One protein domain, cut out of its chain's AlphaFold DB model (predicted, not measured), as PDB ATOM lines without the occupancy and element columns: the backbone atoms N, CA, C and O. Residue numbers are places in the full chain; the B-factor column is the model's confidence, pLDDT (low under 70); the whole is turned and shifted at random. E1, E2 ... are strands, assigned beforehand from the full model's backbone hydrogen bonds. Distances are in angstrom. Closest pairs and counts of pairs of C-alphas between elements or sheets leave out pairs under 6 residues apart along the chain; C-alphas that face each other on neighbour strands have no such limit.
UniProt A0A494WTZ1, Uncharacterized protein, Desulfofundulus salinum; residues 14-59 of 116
ATOM      1  N   THR A  14     435.160  70.661 102.312       96.50
ATOM      2  CA  THR A  14     435.252  70.537 100.857       96.50
ATOM      3  C   THR A  14     435.048  71.918 100.263       96.50
ATOM      4  O   THR A  14     433.981  72.505 100.420       96.50
ATOM      5  N   GLU A  15     436.071  72.437  99.594       94.00
ATOM      6  CA  GLU A  15     436.043  73.746  98.950       94.00
ATOM      7  C   GLU A  15     436.081  73.573  97.433       94.00
ATOM      8  O   GLU A  15     436.829  72.747  96.899       94.00
ATOM      9  N   GLN A  16     435.254  74.350  96.739       91.19
ATOM     10  CA  GLN A  16     435.290  74.444  95.288       91.19
ATOM     11  C   GLN A  16     436.360  75.455  94.880       91.19
ATOM     12  O   GLN A  16     436.336  76.601  95.326       91.19
ATOM     13  N   ILE A  17     437.256  75.044  93.991       90.31
ATOM     14  CA  ILE A  17     438.214  75.925  93.323       90.31
ATOM     15  C   ILE A  17     437.944  75.930  91.815       90.31
ATOM     16  O   ILE A  17     437.460  74.944  91.254       90.31
ATOM     17  N   GLY A  18     438.258  77.047  91.163       89.50
ATOM     18  CA  GLY A  18     437.947  77.278  89.753       89.50
ATOM     19  C   GLY A  18     436.469  77.589  89.513       89.50
ATOM     20  O   GLY A  18     435.787  78.123  90.388       89.50
ATOM     21  N   GLY A  19     435.962  77.273  88.318       90.56
ATOM     22  CA  GLY A  19     434.580  77.582  87.922       90.56
ATOM     23  C   GLY A  19     434.372  78.987  87.362       90.56
ATOM     24  O   GLY A  19     433.235  79.412  87.179       90.56
ATOM     25  N   GLY A  20     435.464  79.694  87.083       94.44
ATOM     26  CA  GLY A  20     435.456  80.948  86.347       94.44
ATOM     27  C   GLY A  20     436.144  80.805  84.993       94.44
ATOM     28  O   GLY A  20     435.969  79.817  84.279       94.44
ATOM     29  N   VAL A  21     436.980  81.783  84.667       96.19
ATOM     30  CA  VAL A  21     437.839  81.783  83.479       96.19
ATOM     31  C   VAL A  21     439.294  82.007  83.875       96.19
ATOM     32  O   VAL A  21     439.574  82.699  84.855       96.19
ATOM     33  N   ILE A  22     440.221  81.441  83.106       95.69
ATOM     34  CA  ILE A  22     441.668  81.569  83.296       95.69
ATOM     35  C   ILE A  22     442.357  81.867  81.963       95.69
ATOM     36  O   ILE A  22     442.012  81.320  80.916       95.69
ATOM     37  N   CYS A  23     443.351  82.748  81.980       96.06
ATOM     38  CA  CYS A  23     444.200  83.007  80.831       96.06
ATOM     39  C   CYS A  23     445.297  81.936  80.741       96.06
ATOM     40  O   CYS A  23     446.160  81.884  81.622       96.06
ATOM     41  N   PRO A  24     445.359  81.138  79.659       95.88
ATOM     42  CA  PRO A  24     446.352  80.070  79.535       95.88
ATOM     43  C   PRO A  24     447.784  80.593  79.347       95.88
ATOM     44  O   PRO A  24     448.737  79.834  79.492       95.88
ATOM     45  N   LYS A  25     447.953  81.880  79.011       97.06
ATOM     46  CA  LYS A  25     449.266  82.490  78.761       97.06
ATOM     47  C   LYS A  25     449.904  83.087  80.014       97.06
ATOM     48  O   LYS A  25     451.097  82.908  80.217       97.06
ATOM     49  N   CYS A  26     449.145  83.838  80.813       95.88
ATOM     50  CA  CYS A  26     449.687  84.547  81.980       95.88
ATOM     51  C   CYS A  26     449.104  84.093  83.325       95.88
ATOM     52  O   CYS A  26     449.529  84.599  84.357       95.88
ATOM     53  N   GLY A  27     448.130  83.177  83.332       92.94
ATOM     54  CA  GLY A  27     447.538  82.627  84.555       92.94
ATOM     55  C   GLY A  27     446.547  83.546  85.275       92.94
ATOM     56  O   GLY A  27     445.972  83.136  86.277       92.94
ATOM     57  N   ALA A  28     446.307  84.768  84.781       93.50
ATOM     58  CA  ALA A  28     445.275  85.633  85.351       93.50
ATOM     59  C   ALA A  28     443.899  84.978  85.196       93.50
ATOM     60  O   ALA A  28     443.575  84.490  84.113       93.50
ATOM     61  N   GLY A  29     443.084  84.997  86.247       91.75
ATOM     62  CA  GLY A  29     441.749  84.414  86.220       91.75
ATOM     63  C   GLY A  29     440.693  85.330  86.822       91.75
ATOM     64  O   GLY A  29     440.995  86.252  87.581       91.75
ATOM     65  N   ASN A  30     439.439  85.064  86.477       91.50
ATOM     66  CA  ASN A  30     438.269  85.717  87.045       91.50
ATOM     67  C   ASN A  30     437.276  84.644  87.491       91.50
ATOM     68  O   ASN A  30     436.682  83.957  86.668       91.50
ATOM     69  N   TRP A  31     437.084  84.524  88.802       89.50
ATOM     70  CA  TRP A  31     436.230  83.510  89.423       89.50
ATOM     71  C   TRP A  31     434.737  83.873  89.436       89.50
ATOM     72  O   TRP A  31     433.908  83.036  89.772       89.50
ATOM     73  N   LYS A  32     434.373  85.113  89.080       89.50
ATOM     74  CA  LYS A  32     432.976  85.591  89.052       89.50
ATOM     75  C   LYS A  32     432.322  85.469  87.677       89.50
ATOM     76  O   LYS A  32     431.126  85.719  87.551       89.50
ATOM     77  N   ARG A  33     433.099  85.149  86.640       89.94
ATOM     78  CA  ARG A  33     432.651  85.096  85.246       89.94
ATOM     79  C   ARG A  33     432.970  83.738  84.644       89.94
ATOM     80  O   ARG A  33     434.081  83.251  84.795       89.94
ATOM     81  N   THR A  34     432.016  83.185  83.906       88.12
ATOM     82  CA  THR A  34     432.143  81.895  83.212       88.12
ATOM     83  C   THR A  34     432.322  82.029  81.699       88.12
ATOM     84  O   THR A  34     432.808  81.098  81.063       88.12
ATOM     85  N   THR A  35     431.969  83.174  81.109       94.12
ATOM     86  CA  THR A  35     432.158  83.451  79.676       94.12
ATOM     87  C   THR A  35     433.595  83.911  79.398       94.12
ATOM     88  O   THR A  35     434.008  84.926  79.967       94.12
ATOM     89  N   PRO A  36     434.366  83.216  78.537       95.50
ATOM     90  CA  PRO A  36     435.720  83.634  78.185       95.50
ATOM     91  C   PRO A  36     435.761  84.925  77.363       95.50
ATOM     92  O   PRO A  36     435.003  85.091  76.408       95.50
ATOM     93  N   GLU A  37     436.703  85.807  77.689       96.12
ATOM     94  CA  GLU A  37     436.974  87.041  76.947       96.12
ATOM     95  C   GLU A  37     438.479  87.193  76.674       96.12
ATOM     96  O   GLU A  37     439.286  86.318  76.988       96.12
ATOM     97  N   LYS A  38     438.892  88.313  76.070       97.38
ATOM     98  CA  LYS A  38     440.316  88.651  75.985       97.38
ATOM     99  C   LYS A  38     440.830  89.019  77.372       97.38
ATOM    100  O   LYS A  38     440.318  89.945  77.996       97.38
ATOM    101  N   CYS A  39     441.881  88.334  77.810       95.56
ATOM    102  CA  CYS A  39     442.552  88.615  79.070       95.56
ATOM    103  C   CYS A  39     442.952  90.103  79.143       95.56
ATOM    104  O   CYS A  39     443.655  90.576  78.245       95.56
ATOM    105  N   PRO A  40     442.597  90.832  80.217       94.44
ATOM    106  CA  PRO A  40     442.883  92.263  80.336       94.44
ATOM    107  C   PRO A  40     444.379  92.575  80.487       94.44
ATOM    108  O   PRO A  40     444.788  93.712  80.286       94.44
ATOM    109  N   ILE A  41     445.199  91.575  80.833       96.50
ATOM    110  CA  ILE A  41     446.645  91.739  81.032       96.50
ATOM    111  C   ILE A  41     447.416  91.535  79.725       96.50
ATOM    112  O   ILE A  41     448.283  92.332  79.385       96.50
ATOM    113  N   CYS A  42     447.144  90.446  79.000       96.25
ATOM    114  CA  CYS A  42     447.967  90.038  77.853       96.25
ATOM    115  C   CYS A  42     447.198  89.889  76.531       96.25
ATOM    116  O   CYS A  42     447.783  89.476  75.529       96.25
ATOM    117  N   GLY A  43     445.890  90.154  76.527       96.12
ATOM    118  CA  GLY A  43     445.026  90.096  75.345       96.12
ATOM    119  C   GLY A  43     444.730  88.694  74.803       96.12
ATOM    120  O   GLY A  43     443.966  88.568  73.848       96.12
ATOM    121  N   THR A  44     445.312  87.639  75.385       97.44
ATOM    122  CA  THR A  44     445.050  86.247  74.979       97.44
ATOM    123  C   THR A  44     443.634  85.845  75.372       97.44
ATOM    124  O   THR A  44     443.184  86.217  76.454       97.44
ATOM    125  N   MET A  45     442.942  85.087  74.515       97.25
ATOM    126  CA  MET A  45     441.626  84.542  74.851       97.25
ATOM    127  C   MET A  45     441.721  83.659  76.094       97.25
ATOM    128  O   MET A  45     442.557  82.757  76.173       97.25
ATOM    129  N   GLU A  46     440.880  83.957  77.072       97.19
ATOM    130  CA  GLU A  46     440.692  83.129  78.251       97.19
ATOM    131  C   GLU A  46     440.053  81.789  77.870       97.19
ATOM    132  O   GLU A  46     439.481  81.621  76.789       97.19
ATOM    133  N   VAL A  47     440.135  80.831  78.784       95.56
ATOM    134  CA  VAL A  47     439.441  79.545  78.710       95.56
ATOM    135  C   VAL A  47     438.683  79.304  80.018       95.56
ATOM    136  O   VAL A  47     439.063  79.877  81.042       95.56
ATOM    137  N   PRO A  48     437.618  78.483  80.029       95.38
ATOM    138  CA  PRO A  48     436.964  78.088  81.274       95.38
ATOM    139  C   PRO A  48     437.960  77.427  82.235       95.38
ATOM    140  O   PRO A  48     438.706  76.530  81.836       95.38
ATOM    141  N   ASP A  49     437.970  77.860  83.496       94.56
ATOM    142  CA  ASP A  49     438.795  77.241  84.534       94.56
ATOM    143  C   ASP A  49     438.052  76.034  85.126       94.56
ATOM    144  O   ASP A  49     436.973  76.212  85.709       94.56
ATOM    145  N   PRO A  50     438.570  74.801  84.975       90.00
ATOM    146  CA  PRO A  50     437.883  73.606  85.441       90.00
ATOM    147  C   PRO A  50     437.599  73.655  86.943       90.00
ATOM    148  O   PRO A  50     438.485  73.903  87.764       90.00
ATOM    149  N   VAL A  51     436.354  73.333  87.295       92.38
ATOM    150  CA  VAL A  51     435.933  73.157  88.684       92.38
ATOM    151  C   VAL A  51     436.652  71.952  89.279       92.38
ATOM    152  O   VAL A  51     436.611  70.851  88.726       92.38
ATOM    153  N   ARG A  52     437.286  72.144  90.434       92.81
ATOM    154  CA  ARG A  52     437.845  71.062  91.247       92.81
ATOM    155  C   ARG A  52     437.339  71.204  92.674       92.81
ATOM    156  O   ARG A  52     437.129  72.313  93.157       92.81
ATOM    157  N   TYR A  53     437.186  70.077  93.354       94.75
ATOM    158  CA  TYR A  53     436.864  70.047  94.774       94.75
ATOM    159  C   TYR A  53     438.092  69.582  95.537       94.75
ATOM    160  O   TYR A  53     438.611  68.495  95.280       94.75
ATOM    161  N   ILE A  54     438.562  70.414  96.459       94.44
ATOM    162  CA  ILE A  54     439.682  70.080  97.332       94.44
ATOM    163  C   ILE A  54     439.173  69.847  98.747       94.44
ATOM    164  O   ILE A  54     438.243  70.505  99.209       94.44
ATOM    165  N   LYS A  55     439.798  68.901  99.447       97.12
ATOM    166  CA  LYS A  55     439.602  68.730 100.885       97.12
ATOM    167  C   LYS A  55     440.669  69.539 101.606       97.12
ATOM    168  O   LYS A  55     441.840  69.163 101.576       97.12
ATOM    169  N   ARG A  56     440.271  70.636 102.247       95.12
ATOM    170  CA  ARG A  56     441.160  71.456 103.075       95.12
ATOM    171  C   ARG A  56     440.957  71.096 104.541       95.12
ATOM    172  O   ARG A  56     439.826  70.986 105.008       95.12
ATOM    173  N   ARG A  57     442.057  70.910 105.273       94.81
ATOM    174  CA  ARG A  57     442.019  70.742 106.728       94.81
ATOM    175  C   ARG A  57     441.946  72.114 107.390       94.81
ATOM    176  O   ARG A  57     442.814  72.949 107.147       94.81
ATOM    177  N   ILE A  58     440.963  72.311 108.255       94.44
ATOM    178  CA  ILE A  58     440.894  73.436 109.186       94.44
ATOM    179  C   ILE A  58     441.436  72.928 110.528       94.44
ATOM    180  O   ILE A  58     440.854  72.004 111.109       94.44
ATOM    181  N   PRO A  59     442.590  73.435 111.002       93.44
ATOM    182  CA  PRO A  59     443.122  73.050 112.301       93.44
ATOM    183  C   PRO A  59     442.131  73.366 113.422       93.44
ATOM    184  O   PRO A  59     441.489  74.411 113.423       93.44
TER     185      PRO A  59
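Overview. This is residues 14 to 59 of the 116 residues of an uncharacterized protein of Desulfofundulus salinum (UniProt A0A494WTZ1). The domain has little regular structure: a narrow two-stranded hairpin, E1 and E2, makes one end of a rod, and the long looping link between its strands, residues 18 to 51, winds out and back twice to make the other end. The printed part has 46 residues and no named helix, with E1 before E2 in one antiparallel sheet. The class is all strand, with 11 residues in named elements. The whole is loose, with a radius of gyration of the C-alphas of 12.3 A and spans of 40 by 17 by 14 A.

Arrangement. E1, residues 14 to 17, and E2, residues 52 to 58, form an antiparallel hairpin, their directions at 132 degrees. C-alphas 14 and 55 face each other at 4.7 A. N 15 and O 54, and N 52 and O 17, are within hydrogen-bond range, each at 2.9 A.

Along the chain. E1 begins at C-alpha 14 (435.252, 70.537, 100.857) and measures 9.7 A. E2 measures 18.4 A and ends at C-alpha 58 (440.894, 73.436, 109.186).

Size, cuts and confidence. The C-alphas of Gly 43 and Pro 59, 40.7 A apart, are the two farthest apart. The link from E1 to E2 is long, with 34 residues. The printed part has no cut, and no printed residue is under 70 in pLDDT.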